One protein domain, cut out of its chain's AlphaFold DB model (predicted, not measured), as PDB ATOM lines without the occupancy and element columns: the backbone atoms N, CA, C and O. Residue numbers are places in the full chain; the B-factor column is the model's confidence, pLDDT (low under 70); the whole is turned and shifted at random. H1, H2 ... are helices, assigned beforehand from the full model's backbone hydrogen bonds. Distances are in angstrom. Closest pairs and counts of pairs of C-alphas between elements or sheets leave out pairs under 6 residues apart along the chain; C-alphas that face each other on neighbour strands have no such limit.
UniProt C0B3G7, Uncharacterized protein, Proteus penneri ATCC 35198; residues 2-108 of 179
ATOM      1  N   PRO A   2       0.125  24.432   9.269       47.97
ATOM      2  CA  PRO A   2       0.292  25.886   9.099       47.97
ATOM      3  C   PRO A   2      -1.006  26.622   8.702       47.97
ATOM      4  O   PRO A   2      -1.113  27.821   8.922       47.97
ATOM      5  N   PHE A   3      -2.009  25.918   8.164       57.62
ATOM      6  CA  PHE A   3      -3.221  26.537   7.606       57.62
ATOM      7  C   PHE A   3      -4.181  27.103   8.673       57.62
ATOM      8  O   PHE A   3      -4.666  28.219   8.534       57.62
ATOM      9  N   GLN A   4      -4.404  26.382   9.778       57.00
ATOM     10  CA  GLN A   4      -5.311  26.818  10.856       57.00
ATOM     11  C   GLN A   4      -4.770  28.013  11.645       57.00
ATOM     12  O   GLN A   4      -5.533  28.870  12.079       57.00
ATOM     13  N   ARG A   5      -3.444  28.112  11.777       53.75
ATOM     14  CA  ARG A   5      -2.783  29.180  12.532       53.75
ATOM     15  C   ARG A   5      -3.042  30.562  11.921       53.75
ATOM     16  O   ARG A   5      -3.166  31.534  12.657       53.75
ATOM     17  N   ASN A   6      -3.210  30.631  10.601       54.41
ATOM     18  CA  ASN A   6      -3.450  31.877   9.869       54.41
ATOM     19  C   ASN A   6      -4.886  32.411  10.005       54.41
ATOM     20  O   ASN A   6      -5.115  33.583   9.729       54.41
ATOM     21  N   SER A   7      -5.845  31.584  10.441       59.12
ATOM     22  CA  SER A   7      -7.251  31.988  10.605       59.12
ATOM     23  C   SER A   7      -7.613  32.383  12.048       59.12
ATOM     24  O   SER A   7      -8.771  32.700  12.324       59.12
ATOM     25  N   LEU A   8      -6.653  32.346  12.981       60.22
ATOM     26  CA  LEU A   8      -6.884  32.582  14.408       60.22
ATOM     27  C   LEU A   8      -6.623  34.038  14.801       60.22
ATOM     28  O   LEU A   8      -5.616  34.629  14.422       60.22
ATOM     29  N   LYS A   9      -7.484  34.585  15.670       58.31
ATOM     30  CA  LYS A   9      -7.300  35.926  16.257       58.31
ATOM     31  C   LYS A   9      -6.069  36.012  17.174       58.31
ATOM     32  O   LYS A   9      -5.521  37.097  17.340       58.31
ATOM     33  N   LYS A  10      -5.641  34.895  17.784       65.00
ATOM     34  CA  LYS A  10      -4.450  34.796  18.656       65.00
ATOM     35  C   LYS A  10      -3.647  33.514  18.363       65.00
ATOM     36  O   LYS A  10      -3.730  32.549  19.125       65.00
ATOM     37  N   PRO A  11      -2.843  33.493  17.285       60.94
ATOM     38  CA  PRO A  11      -2.113  32.302  16.829       60.94
ATOM     39  C   PRO A  11      -1.023  31.808  17.795       60.94
ATOM     40  O   PRO A  11      -0.517  30.698  17.629       60.94
ATOM     41  N   GLU A  12      -0.642  32.622  18.783       64.12
ATOM     42  CA  GLU A  12       0.382  32.297  19.784       64.12
ATOM     43  C   GLU A  12      -0.140  31.434  20.938       64.12
ATOM     44  O   GLU A  12       0.633  30.700  21.542       64.12
ATOM     45  N   LYS A  13      -1.448  31.470  21.235       64.31
ATOM     46  CA  LYS A  13      -2.032  30.688  22.342       64.31
ATOM     47  C   LYS A  13      -2.492  29.285  21.926       64.31
ATOM     48  O   LYS A  13      -2.841  28.472  22.781       64.31
ATOM     49  N   TYR A  14      -2.486  28.992  20.625       62.00
ATOM     50  CA  TYR A  14      -2.916  27.706  20.082       62.00
ATOM     51  C   TYR A  14      -2.024  26.566  20.606       62.00
ATOM     52  O   TYR A  14      -0.795  26.635  20.543       62.00
ATOM     53  N   GLY A  15      -2.648  25.534  21.183       63.34
ATOM     54  CA  GLY A  15      -1.958  24.391  21.797       63.34
ATOM     55  C   GLY A  15      -1.465  24.594  23.239       63.34
ATOM     56  O   GLY A  15      -0.984  23.638  23.833       63.34
ATOM     57  N   HIS A  16      -1.622  25.787  23.826       67.25
ATOM     58  CA  HIS A  16      -1.218  26.099  25.212       67.25
ATOM     59  C   HIS A  16      -2.430  26.417  26.109       67.25
ATOM     60  O   HIS A  16      -2.346  27.227  27.028       67.25
ATOM     61  N   GLY A  17      -3.585  25.809  25.808       64.88
ATOM     62  CA  GLY A  17      -4.838  26.044  26.533       64.88
ATOM     63  C   GLY A  17      -5.666  27.228  26.022       64.88
ATOM     64  O   GLY A  17      -6.424  27.808  26.795       64.88
ATOM     65  N   SER A  18      -5.541  27.617  24.746       78.94
ATOM     66  CA  SER A  18      -6.494  28.564  24.147       78.94
ATOM     67  C   SER A  18      -7.894  27.962  24.045       78.94
ATOM     68  O   SER A  18      -8.046  26.782  23.722       78.94
ATOM     69  N   GLU A  19      -8.921  28.793  24.246       76.56
ATOM     70  CA  GLU A  19     -10.320  28.406  24.030       76.56
ATOM     71  C   GLU A  19     -10.520  27.861  22.612       76.56
ATOM     72  O   GLU A  19     -11.118  26.801  22.442       76.56
ATOM     73  N   GLU A  20      -9.926  28.506  21.599       74.44
ATOM     74  CA  GLU A  20     -10.031  28.031  20.218       74.44
ATOM     75  C   GLU A  20      -9.368  26.660  20.007       74.44
ATOM     76  O   GLU A  20      -9.865  25.864  19.217       74.44
ATOM     77  N   GLY A  21      -8.281  26.350  20.725       77.50
ATOM     78  CA  GLY A  21      -7.619  25.046  20.642       77.50
ATOM     79  C   GLY A  21      -8.437  23.932  21.299       77.50
ATOM     80  O   GLY A  21      -8.474  22.815  20.788       77.50
ATOM     81  N   ILE A  22      -9.135  24.239  22.398       78.81
ATOM     82  CA  ILE A  22     -10.043  23.295  23.066       78.81
ATOM     83  C   ILE A  22     -11.261  23.019  22.182       78.81
ATOM     84  O   ILE A  22     -11.655  21.862  22.034       78.81
ATOM     85  N   VAL A  23     -11.841  24.058  21.573       80.88
ATOM     86  CA  VAL A  23     -12.979  23.915  20.652       80.88
ATOM     87  C   VAL A  23     -12.582  23.097  19.424       80.88
ATOM     88  O   VAL A  23     -13.310  22.179  19.062       80.88
ATOM     89  N   ASP A  24     -11.417  23.366  18.832       81.62
ATOM     90  CA  ASP A  24     -10.914  22.635  17.663       81.62
ATOM     91  C   ASP A  24     -10.634  21.156  17.984       81.62
ATOM     92  O   ASP A  24     -11.114  20.261  17.287       81.62
ATOM     93  N   ALA A  25      -9.958  20.868  19.103       81.94
ATOM     94  CA  ALA A  25      -9.725  19.494  19.553       81.94
ATOM     95  C   ALA A  25     -11.037  18.745  19.850       81.94
ATOM     96  O   ALA A  25     -11.190  17.578  19.486       81.94
ATOM     97  N   SER A  26     -12.007  19.423  20.473       81.88
ATOM     98  CA  SER A  26     -13.319  18.844  20.785       81.88
ATOM     99  C   SER A  26     -14.134  18.575  19.519       81.88
ATOM    100  O   SER A  26     -14.741  17.512  19.385       81.88
ATOM    101  N   ALA A  27     -14.117  19.507  18.563       85.38
ATOM    102  CA  ALA A  27     -14.772  19.350  17.271       85.38
ATOM    103  C   ALA A  27     -14.145  18.207  16.463       85.38
ATOM    104  O   ALA A  27     -14.871  17.382  15.910       85.38
ATOM    105  N   SER A  28     -12.812  18.107  16.451       85.25
ATOM    106  CA  SER A  28     -12.083  17.024  15.786       85.25
ATOM    107  C   SER A  28     -12.413  15.654  16.385       85.25
ATOM    108  O   SER A  28     -12.695  14.719  15.636       85.25
ATOM    109  N   ASN A  29     -12.460  15.542  17.718       86.12
ATOM    110  CA  ASN A  29     -12.847  14.303  18.393       86.12
ATOM    111  C   ASN A  29     -14.286  13.894  18.037       86.12
ATOM    112  O   ASN A  29     -14.518  12.786  17.560       86.12
ATOM    113  N   ASN A  30     -15.248  14.812  18.170       86.25
ATOM    114  CA  ASN A  30     -16.647  14.526  17.844       86.25
ATOM    115  C   ASN A  30     -16.846  14.169  16.360       86.25
ATOM    116  O   ASN A  30     -17.643  13.285  16.048       86.25
ATOM    117  N   ALA A  31     -16.103  14.804  15.450       85.69
ATOM    118  CA  ALA A  31     -16.124  14.467  14.028       85.69
ATOM    119  C   ALA A  31     -15.535  13.074  13.752       85.69
ATOM    120  O   ALA A  31     -16.101  12.313  12.966       85.69
ATOM    121  N   SER A  32     -14.432  12.714  14.419       85.06
ATOM    122  CA  SER A  32     -13.826  11.381  14.311       85.06
ATOM    123  C   SER A  32     -14.771  10.294  14.817       85.06
ATOM    124  O   SER A  32     -14.940   9.267  14.157       85.06
ATOM    125  N   LEU A  33     -15.422  10.530  15.960       83.38
ATOM    126  CA  LEU A  33     -16.429   9.623  16.500       83.38
ATOM    127  C   LEU A  33     -17.571   9.464  15.497       83.38
ATOM    128  O   LEU A  33     -17.804   8.351  15.043       83.38
ATOM    129  N   ALA A  34     -18.195  10.547  15.028       81.62
ATOM    130  CA  ALA A  34     -19.268  10.466  14.032       81.62
ATOM    131  C   ALA A  34     -18.849   9.715  12.747       81.62
ATOM    132  O   ALA A  34     -19.619   8.911  12.219       81.62
ATOM    133  N   GLY A  35     -17.615   9.920  12.272       83.00
ATOM    134  CA  GLY A  35     -17.072   9.239  11.093       83.00
ATOM    135  C   GLY A  35     -16.850   7.736  11.284       83.00
ATOM    136  O   GLY A  35     -17.029   6.966  10.342       83.00
ATOM    137  N   SER A  36     -16.510   7.295  12.498       83.31
ATOM    138  CA  SER A  36     -16.284   5.874  12.812       83.31
ATOM    139  C   SER A  36     -17.572   5.042  12.876       83.31
ATOM    140  O   SER A  36     -17.546   3.826  12.670       83.31
ATOM    141  N   TRP A  37     -18.721   5.682  13.101       81.75
ATOM    142  CA  TRP A  37     -19.998   4.997  13.298       81.75
ATOM    143  C   TRP A  37     -20.617   4.452  12.017       81.75
ATOM    144  O   TRP A  37     -21.204   3.372  12.044       81.75
ATOM    145  N   ILE A  38     -20.466   5.154  10.892       81.94
ATOM    146  CA  ILE A  38     -21.019   4.700   9.610       81.94
ATOM    147  C   ILE A  38     -20.390   3.352   9.203       81.94
ATOM    148  O   ILE A  38     -21.141   2.394   9.014       81.94
ATOM    149  N   PRO A  39     -19.049   3.194   9.158       81.38
ATOM    150  CA  PRO A  39     -18.432   1.891   8.904       81.38
ATOM    151  C   PRO A  39     -18.783   0.846   9.967       81.38
ATOM    152  O   PRO A  39     -18.973  -0.321   9.630       81.38
ATOM    153  N   SER A  40     -18.909   1.258  11.233       84.25
ATOM    154  CA  SER A  40     -19.230   0.341  12.332       84.25
ATOM    155  C   SER A  40     -20.621  -0.273  12.199       84.25
ATOM    156  O   SER A  40     -20.777  -1.479  12.377       84.25
ATOM    157  N   LEU A  41     -21.624   0.524  11.827       80.69
ATOM    158  CA  LEU A  41     -22.995   0.055  11.614       80.69
ATOM    159  C   LEU A  41     -23.149  -0.720  10.301       80.69
ATOM    160  O   LEU A  41     -23.894  -1.698  10.254       80.69
ATOM    161  N   VAL A  42     -22.443  -0.303   9.244       80.25
ATOM    162  CA  VAL A  42     -22.538  -0.920   7.911       80.25
ATOM    163  C   VAL A  42     -21.785  -2.241   7.829       80.25
ATOM    164  O   VAL A  42     -22.295  -3.183   7.235       80.25
ATOM    165  N   PHE A  43     -20.587  -2.343   8.407       80.38
ATOM    166  CA  PHE A  43     -19.767  -3.558   8.327       80.38
ATOM    167  C   PHE A  43     -19.804  -4.409   9.601       80.38
ATOM    168  O   PHE A  43     -19.226  -5.499   9.614       80.38
ATOM    169  N   GLY A  44     -20.442  -3.919  10.669       74.50
ATOM    170  CA  GLY A  44     -20.452  -4.577  11.978       74.50
ATOM    171  C   GLY A  44     -19.067  -4.636  12.636       74.50
ATOM    172  O   GLY A  44     -18.842  -5.476  13.505       74.50
ATOM    173  N   ILE A  45     -18.118  -3.797  12.198       81.69
ATOM    174  CA  ILE A  45     -16.740  -3.763  12.709       81.69
ATOM    175  C   ILE A  45     -16.565  -2.490  13.541       81.69
ATOM    176  O   ILE A  45     -16.551  -1.410  12.953       81.69
ATOM    177  N   PRO A  46     -16.408  -2.582  14.870       79.06
ATOM    178  CA  PRO A  46     -16.265  -1.397  15.706       79.06
ATOM    179  C   PRO A  46     -14.991  -0.619  15.362       79.06
ATOM    180  O   PRO A  46     -13.897  -1.183  15.352       79.06
ATOM    181  N   GLY A  47     -15.147   0.679  15.091       76.81
ATOM    182  CA  GLY A  47     -14.037   1.612  14.871       76.81
ATOM    183  C   GLY A  47     -13.435   2.181  16.160       76.81
ATOM    184  O   GLY A  47     -12.304   2.660  16.147       76.81
ATOM    185  N   ASP A  48     -14.172   2.114  17.268       81.69
ATOM    186  CA  ASP A  48     -13.759   2.575  18.590       81.69
ATOM    187  C   ASP A  48     -14.442   1.757  19.706       81.69
ATOM    188  O   ASP A  48     -15.312   0.910  19.462       81.69
ATOM    189  N   SER A  49     -14.043   1.992  20.960       79.88
ATOM    190  CA  SER A  49     -14.585   1.256  22.108       79.88
ATOM    191  C   SER A  49     -16.075   1.533  22.344       79.88
ATOM    192  O   SER A  49     -16.784   0.632  22.794       79.88
ATOM    193  N   ALA A  50     -16.580   2.734  22.028       81.38
ATOM    194  CA  ALA A  50     -18.000   3.043  22.191       81.38
ATOM    195  C   ALA A  50     -18.860   2.301  21.155       81.38
ATOM    196  O   ALA A  50     -19.868   1.692  21.525       81.38
ATOM    197  N   ALA A  51     -18.444   2.265  19.882       82.88
ATOM    198  CA  ALA A  51     -19.134   1.490  18.853       82.88
ATOM    199  C   ALA A  51     -19.166  -0.012  19.178       82.88
ATOM    200  O   ALA A  51     -20.173  -0.669  18.916       82.88
ATOM    201  N   ALA A  52     -18.113  -0.562  19.797       83.19
ATOM    202  CA  ALA A  52     -18.077  -1.971  20.205       83.19
ATOM    203  C   ALA A  52     -19.175  -2.324  21.220       83.19
ATOM    204  O   ALA A  52     -19.855  -3.341  21.064       83.19
ATOM    205  N   ILE A  53     -19.387  -1.465  22.224       85.50
ATOM    206  CA  ILE A  53     -20.453  -1.643  23.222       85.50
ATOM    207  C   ILE A  53     -21.818  -1.660  22.531       85.50
ATOM    208  O   ILE A  53     -22.662  -2.502  22.824       85.50
ATOM    209  N   ILE A  54     -22.027  -0.754  21.580       83.69
ATOM    210  CA  ILE A  54     -23.316  -0.579  20.912       83.69
ATOM    211  C   ILE A  54     -23.609  -1.719  19.948       83.69
ATOM    212  O   ILE A  54     -24.726  -2.224  19.945       83.69
ATOM    213  N   ILE A  55     -22.607  -2.192  19.205       84.94
ATOM    214  CA  ILE A  55     -22.707  -3.433  18.429       84.94
ATOM    215  C   ILE A  55     -23.110  -4.596  19.349       84.94
ATOM    216  O   ILE A  55     -24.013  -5.353  19.004       84.94
ATOM    217  N   GLY A  56     -22.522  -4.693  20.548       82.25
ATOM    218  CA  GLY A  56     -22.927  -5.667  21.566       82.25
ATOM    219  C   GLY A  56     -24.399  -5.540  21.981       82.25
ATOM    220  O   GLY A  56     -25.120  -6.534  21.995       82.25
ATOM    221  N   VAL A  57     -24.877  -4.321  22.251       84.94
ATOM    222  CA  VAL A  57     -26.288  -4.059  22.602       84.94
ATOM    223  C   VAL A  57     -27.235  -4.398  21.449       84.94
ATOM    224  O   VAL A  57     -28.308  -4.947  21.687       84.94
ATOM    225  N   LEU A  58     -26.853  -4.104  20.205       84.94
ATOM    226  CA  LEU A  58     -27.645  -4.448  19.025       84.94
ATOM    227  C   LEU A  58     -27.772  -5.968  18.873       84.94
ATOM    228  O   LEU A  58     -28.888  -6.458  18.702       84.94
ATOM    229  N   TYR A  59     -26.682  -6.719  19.058       83.50
ATOM    230  CA  TYR A  59     -26.738  -8.183  19.083       83.50
ATOM    231  C   TYR A  59     -27.661  -8.713  20.190       83.50
ATOM    232  O   TYR A  59     -28.441  -9.623  19.935       83.50
ATOM    233  N   MET A  60     -27.648  -8.113  21.388       83.50
ATOM    234  CA  MET A  60     -28.579  -8.472  22.474       83.50
ATOM    235  C   MET A  60     -30.051  -8.161  22.158       83.50
ATOM    236  O   MET A  60     -30.944  -8.653  22.845       83.50
ATOM    237  N   LYS A  61     -30.311  -7.301  21.170       82.12
ATOM    238  CA  LYS A  61     -31.649  -6.921  20.699       82.12
ATOM    239  C   LYS A  61     -32.035  -7.630  19.397       82.12
ATOM    240  O   LYS A  61     -32.946  -7.166  18.713       82.12
ATOM    241  N   ASP A  62     -31.332  -8.708  19.040       80.19
ATOM    242  CA  ASP A  62     -31.521  -9.467  17.797       80.19
ATOM    243  C   ASP A  62     -31.381  -8.602  16.529       80.19
ATOM    244  O   ASP A  62     -31.979  -8.862  15.483       80.19
ATOM    245  N   MET A  63     -30.588  -7.533  16.618       77.56
ATOM    246  CA  MET A  63     -30.252  -6.656  15.502       77.56
ATOM    247  C   MET A  63     -28.809  -6.934  15.097       77.56
ATOM    248  O   MET A  63     -27.883  -6.540  15.797       77.56
ATOM    249  N   GLN A  64     -28.602  -7.603  13.961       76.94
ATOM    250  CA  GLN A  64     -27.255  -7.815  13.428       76.94
ATOM    251  C   GLN A  64     -26.811  -6.584  12.626       76.94
ATOM    252  O   GLN A  64     -27.362  -6.350  11.550       76.94
ATOM    253  N   PRO A  65     -25.841  -5.784  13.114       73.81
ATOM    254  CA  PRO A  65     -25.264  -4.704  12.323       73.81
ATOM    255  C   PRO A  65     -24.540  -5.276  11.100       73.81
ATOM    256  O   PRO A  65     -23.849  -6.291  11.181       73.81
ATOM    257  N   GLY A  66     -24.727  -4.635   9.953       78.31
ATOM    258  CA  GLY A  66     -24.312  -5.164   8.660       78.31
ATOM    259  C   GLY A  66     -25.139  -4.573   7.514       78.31
ATOM    260  O   GLY A  66     -26.164  -3.932   7.765       78.31
ATOM    261  N   PRO A  67     -24.777  -4.830   6.244       68.62
ATOM    262  CA  PRO A  67     -25.530  -4.325   5.093       68.62
ATOM    263  C   PRO A  67     -26.977  -4.843   5.080       68.62
ATOM    264  O   PRO A  67     -27.892  -4.173   4.611       68.62
ATOM    265  N   THR A  68     -27.196  -6.025   5.655       71.88
ATOM    266  CA  THR A  68     -28.498  -6.680   5.800       71.88
ATOM    267  C   THR A  68     -29.441  -5.947   6.756       71.88
ATOM    268  O   THR A  68     -30.651  -5.985   6.540       71.88
ATOM    269  N   LEU A  69     -28.928  -5.221   7.758       72.06
ATOM    270  CA  LEU A  69     -29.754  -4.413   8.664       72.06
ATOM    271  C   LEU A  69     -30.491  -3.302   7.907       72.06
ATOM    272  O   LEU A  69     -31.670  -3.057   8.153       72.06
ATOM    273  N   PHE A  70     -29.801  -2.678   6.949       69.62
ATOM    274  CA  PHE A  70     -30.342  -1.610   6.107       69.62
ATOM    275  C   PHE A  70     -31.353  -2.128   5.075       69.62
ATOM    276  O   PHE A  70     -32.246  -1.385   4.681       69.62
ATOM    277  N   LEU A  71     -31.222  -3.388   4.649       68.50
ATOM    278  CA  LEU A  71     -32.058  -3.986   3.604       68.50
ATOM    279  C   LEU A  71     -33.322  -4.666   4.150       68.50
ATOM    280  O   LEU A  71     -34.373  -4.565   3.528       68.50
ATOM    281  N   PHE A  72     -33.235  -5.355   5.294       67.00
ATOM    282  CA  PHE A  72     -34.314  -6.229   5.784       67.00
ATOM    283  C   PHE A  72     -35.081  -5.688   6.995       67.00
ATOM    284  O   PHE A  72     -36.153  -6.197   7.302       67.00
ATOM    285  N   ASN A  73     -34.553  -4.688   7.710       69.44
ATOM    286  CA  ASN A  73     -35.205  -4.122   8.900       69.44
ATOM    287  C   ASN A  73     -35.104  -2.578   8.942       69.44
ATOM    288  O   ASN A  73     -34.630  -2.030   9.945       69.44
ATOM    289  N   PRO A  74     -35.547  -1.852   7.893       69.25
ATOM    290  CA  PRO A  74     -35.452  -0.391   7.856       69.25
ATOM    291  C   PRO A  74     -36.197   0.268   9.028       69.25
ATOM    292  O   PRO A  74     -35.701   1.224   9.618       69.25
ATOM    293  N   ASP A  75     -37.329  -0.292   9.453       77.06
ATOM    294  CA  ASP A  75     -38.160   0.260  10.531       77.06
ATOM    295  C   ASP A  75     -37.408   0.316  11.872       77.06
ATOM    296  O   ASP A  75     -37.445   1.316  12.594       77.06
ATOM    297  N   LYS A  76     -36.653  -0.745  12.190       74.44
ATOM    298  CA  LYS A  76     -35.832  -0.820  13.409       74.44
ATOM    299  C   LYS A  76     -34.632   0.122  13.333       74.44
ATOM    300  O   LYS A  76     -34.228   0.688  14.346       74.44
ATOM    301  N   LEU A  77     -34.078   0.313  12.138       77.62
ATOM    302  CA  LEU A  77     -32.983   1.247  11.890       77.62
ATOM    303  C   LEU A  77     -33.421   2.696  12.166       77.62
ATOM    304  O   LEU A  77     -32.734   3.419  12.887       77.62
ATOM    305  N   TYR A  78     -34.593   3.105  11.668       80.94
ATOM    306  CA  TYR A  78     -35.151   4.434  11.945       80.94
ATOM    307  C   TYR A  78     -35.414   4.652  13.436       80.94
ATOM    308  O   TYR A  78     -35.094   5.721  13.957       80.94
ATOM    309  N   ALA A  79     -35.916   3.637  14.145       82.25
ATOM    310  CA  ALA A  79     -36.086   3.708  15.594       82.25
ATOM    311  C   ALA A  79     -34.750   3.964  16.317       82.25
ATOM    312  O   ALA A  79     -34.683   4.825  17.195       82.25
ATOM    313  N   VAL A  80     -33.669   3.288  15.911       80.81
ATOM    314  CA  VAL A  80     -32.322   3.513  16.461       80.81
ATOM    315  C   VAL A  80     -31.830   4.934  16.180       80.81
ATOM    316  O   VAL A  80     -31.325   5.582  17.094       80.81
ATOM    317  N   PHE A  81     -32.016   5.457  14.965       82.25
ATOM    318  CA  PHE A  81     -31.625   6.833  14.635       82.25
ATOM    319  C   PHE A  81     -32.407   7.880  15.435       82.25
ATOM    320  O   PHE A  81     -31.812   8.838  15.929       82.25
ATOM    321  N   ILE A  82     -33.716   7.687  15.611       86.44
ATOM    322  CA  ILE A  82     -34.559   8.579  16.419       86.44
ATOM    323  C   ILE A  82     -34.105   8.554  17.884       86.44
ATOM    324  O   ILE A  82     -33.918   9.611  18.485       86.44
ATOM    325  N   ILE A  83     -33.868   7.367  18.449       86.31
ATOM    326  CA  ILE A  83     -33.371   7.225  19.825       86.31
ATOM    327  C   ILE A  83     -31.990   7.861  19.967       86.31
ATOM    328  O   ILE A  83     -31.754   8.565  20.941       86.31
ATOM    329  N   PHE A  84     -31.088   7.667  19.004       83.50
ATOM    330  CA  PHE A  84     -29.760   8.276  19.016       83.50
ATOM    331  C   PHE A  84     -29.839   9.807  18.986       83.50
ATOM    332  O   PHE A  84     -29.131  10.483  19.733       83.50
ATOM    333  N   PHE A  85     -30.739  10.367  18.176       87.00
ATOM    334  CA  PHE A  85     -30.976  11.807  18.121       87.00
ATOM    335  C   PHE A  85     -31.516  12.349  19.453       87.00
ATOM    336  O   PHE A  85     -30.966  13.305  20.001       87.00
ATOM    337  N   ILE A  86     -32.532  11.695  20.026       91.38
ATOM    338  CA  ILE A  86     -33.089  12.057  21.340       91.38
ATOM    339  C   ILE A  86     -32.024  11.921  22.436       91.38
ATOM    340  O   ILE A  86     -31.887  12.811  23.272       91.38
ATOM    341  N   ALA A  87     -31.233  10.847  22.419       88.31
ATOM    342  CA  ALA A  87     -30.163  10.614  23.381       88.31
ATOM    343  C   ALA A  87     -29.120  11.736  23.347       88.31
ATOM    344  O   ALA A  87     -28.720  12.206  24.406       88.31
ATOM    345  N   ASN A  88     -28.733  12.224  22.163       88.19
ATOM    346  CA  ASN A  88     -27.824  13.368  22.038       88.19
ATOM    347  C   ASN A  88     -28.429  14.661  22.610       88.19
ATOM    348  O   ASN A  88     -27.720  15.418  23.268       88.19
ATOM    349  N   ILE A  89     -29.732  14.900  22.427       92.06
ATOM    350  CA  ILE A  89     -30.419  16.052  23.037       92.06
ATOM    351  C   ILE A  89     -30.418  15.938  24.565       92.06
ATOM    352  O   ILE A  89     -30.093  16.902  25.255       92.06
ATOM    353  N   VAL A  90     -30.742  14.758  25.101       93.19
ATOM    354  CA  VAL A  90     -30.751  14.487  26.549       93.19
ATOM    355  C   VAL A  90     -29.337  14.515  27.142       93.19
ATOM    356  O   VAL A  90     -29.158  14.867  28.308       93.19
ATOM    357  N   LEU A  91     -28.313  14.203  26.349       89.69
ATOM    358  CA  LEU A  91     -26.921  14.247  26.780       89.69
ATOM    359  C   LEU A  91     -26.461  15.673  27.105       89.69
ATOM    360  O   LEU A  91     -25.645  15.839  28.005       89.69
ATOM    361  N   LEU A  92     -26.991  16.704  26.435       90.19
ATOM    362  CA  LEU A  92     -26.601  18.104  26.656       90.19
ATOM    363  C   LEU A  92     -26.784  18.577  28.116       90.19
ATOM    364  O   LEU A  92     -25.805  19.044  28.706       90.19
ATOM    365  N   PRO A  93     -27.974  18.459  28.746       92.38
ATOM    366  CA  PRO A  93     -28.144  18.861  30.142       92.38
ATOM    367  C   PRO A  93     -27.326  17.992  31.105       92.38
ATOM    368  O   PRO A  93     -26.754  18.515  32.063       92.38
ATOM    369  N   ILE A  94     -27.208  16.687  30.838       92.75
ATOM    370  CA  ILE A  94     -26.399  15.772  31.658       92.75
ATOM    371  C   ILE A  94     -24.927  16.191  31.615       92.75
ATOM    372  O   ILE A  94     -24.288  16.328  32.658       92.75
ATOM    373  N   ALA A  95     -24.399  16.457  30.420       88.62
ATOM    374  CA  ALA A  95     -23.027  16.896  30.224       88.62
ATOM    375  C   ALA A  95     -22.749  18.202  30.978       88.62
ATOM    376  O   ALA A  95     -21.716  18.313  31.634       88.62
ATOM    377  N   PHE A  96     -23.680  19.160  30.969       89.94
ATOM    378  CA  PHE A  96     -23.519  20.415  31.705       89.94
ATOM    379  C   PHE A  96     -23.401  20.200  33.225       89.94
ATOM    380  O   PHE A  96     -22.528  20.784  33.874       89.94
ATOM    381  N   ILE A  97     -24.235  19.323  33.793       91.75
ATOM    382  CA  ILE A  97     -24.190  18.968  35.220       91.75
ATOM    383  C   ILE A  97     -22.858  18.288  35.559       91.75
ATOM    384  O   ILE A  97     -22.174  18.691  36.503       91.75
ATOM    385  N   VAL A  98     -22.465  17.288  34.768       90.31
ATOM    386  CA  VAL A  98     -21.241  16.506  34.989       90.31
ATOM    387  C   VAL A  98     -19.999  17.385  34.870       90.31
ATOM    388  O   VAL A  98     -19.132  17.329  35.738       90.31
ATOM    389  N   VAL A  99     -19.921  18.251  33.858       88.81
ATOM    390  CA  VAL A  99     -18.801  19.188  33.683       88.81
ATOM    391  C   VAL A  99     -18.665  20.108  34.896       88.81
ATOM    392  O   VAL A  99     -17.553  20.339  35.368       88.81
ATOM    393  N   ASN A 100     -19.772  20.607  35.450       86.50
ATOM    394  CA  ASN A 100     -19.723  21.455  36.641       86.50
ATOM    395  C   ASN A 100     -19.256  20.706  37.897       86.50
ATOM    396  O   ASN A 100     -18.601  21.308  38.751       86.50
ATOM    397  N   LEU A 101     -19.535  19.406  37.996       86.44
ATOM    398  CA  LEU A 101     -19.025  18.562  39.074       86.44
ATOM    399  C   LEU A 101     -17.532  18.246  38.888       86.44
ATOM    400  O   LEU A 101     -16.743  18.417  39.816       86.44
ATOM    401  N   LEU A 102     -17.128  17.858  37.676       84.19
ATOM    402  CA  LEU A 102     -15.747  17.499  37.344       84.19
ATOM    403  C   LEU A 102     -14.782  18.679  37.462       84.19
ATOM    404  O   LEU A 102     -13.654  18.484  37.908       84.19
ATOM    405  N   LYS A 103     -15.220  19.909  37.158       82.25
ATOM    406  CA  LYS A 103     -14.415  21.126  37.376       82.25
ATOM    407  C   LYS A 103     -13.874  21.221  38.807       82.25
ATOM    408  O   LYS A 103     -12.747  21.663  38.994       82.25
ATOM    409  N   LYS A 104     -14.646  20.784  39.809       77.81
ATOM    410  CA  LYS A 104     -14.218  20.803  41.218       77.81
ATOM    411  C   LYS A 104     -13.182  19.725  41.535       77.81
ATOM    412  O   LYS A 104     -12.324  19.951  42.374       77.81
ATOM    413  N   ILE A 105     -13.258  18.577  40.862       77.94
ATOM    414  CA  ILE A 105     -12.334  17.448  41.051       77.94
ATOM    415  C   ILE A 105     -10.996  17.726  40.359       77.94
ATOM    416  O   ILE A 105      -9.942  17.462  40.922       77.94
ATOM    417  N   VAL A 106     -11.028  18.302  39.157       75.50
ATOM    418  CA  VAL A 106      -9.820  18.612  38.371       75.50
ATOM    419  C   VAL A 106      -9.071  19.836  38.915       75.50
ATOM    420  O   VAL A 106      -7.888  19.996  38.645       75.50
ATOM    421  N   ALA A 107      -9.720  20.682  39.721       75.69
ATOM    422  CA  ALA A 107      -9.062  21.787  40.422       75.69
ATOM    423  C   ALA A 107      -8.192  21.340  41.618       75.69
ATOM    424  O   ALA A 107      -7.550  22.179  42.249       75.69
ATOM    425  N   ILE A 108      -8.192  20.046  41.957       80.19
ATOM    426  CA  ILE A 108      -7.352  19.474  43.014       80.19
ATOM    427  C   ILE A 108      -5.899  19.409  42.524       80.19
ATOM    428  O   ILE A 108      -5.641  19.235  41.336       80.19
TER     429      ILE A 108
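Overview. This is residues 2 to 108 of the 179 residues of an uncharacterized protein of Proteus penneri ATCC 35198 (UniProt C0B3G7). Two long helices, H2 and H5, run roughly opposite ways with an open gap between them, H4 bridging from the last residues of H2 to the first of H5, H3 packed on residues 36 to 41 of H2, the short H1 apart, off to the side of H2's first residues, and residues 81 to 108, most of H5, standing free. It is all helix, H1 to H5 along the chain, 107 residues printed, no named strand. It is loose, radius of gyration of the C-alphas 18.5 A, spans 53 by 35 by 21 A.

Arrangement. H5, residues 74 to 106, is apart from H2, residues 19 to 43. H4, residues 67 to 72, is close to H5 but not clearly touching, C-alphas 70 and 77 closest at 7.0 A. H2 touches H3, residues 49 to 60, with residues 36 to 41 alone, C-alphas 40 and 51 closest at 6.6 A. In H2 19 of 21 O i to N i+4 pairs are within hydrogen-bond range, in H5 25 of 29.

Along the chain. H5 runs 44.2 A, from C-alpha 74 at (-35.452, -0.391, 7.856) to C-alpha 106 at (-9.820, 18.612, 38.371). H2 runs 36.8 A.

Size, cuts and confidence. The link from H1, residues 4 to 7, to H2 is long. Residues 2 to 17, 67 and 70 to 74 have pLDDT under 70.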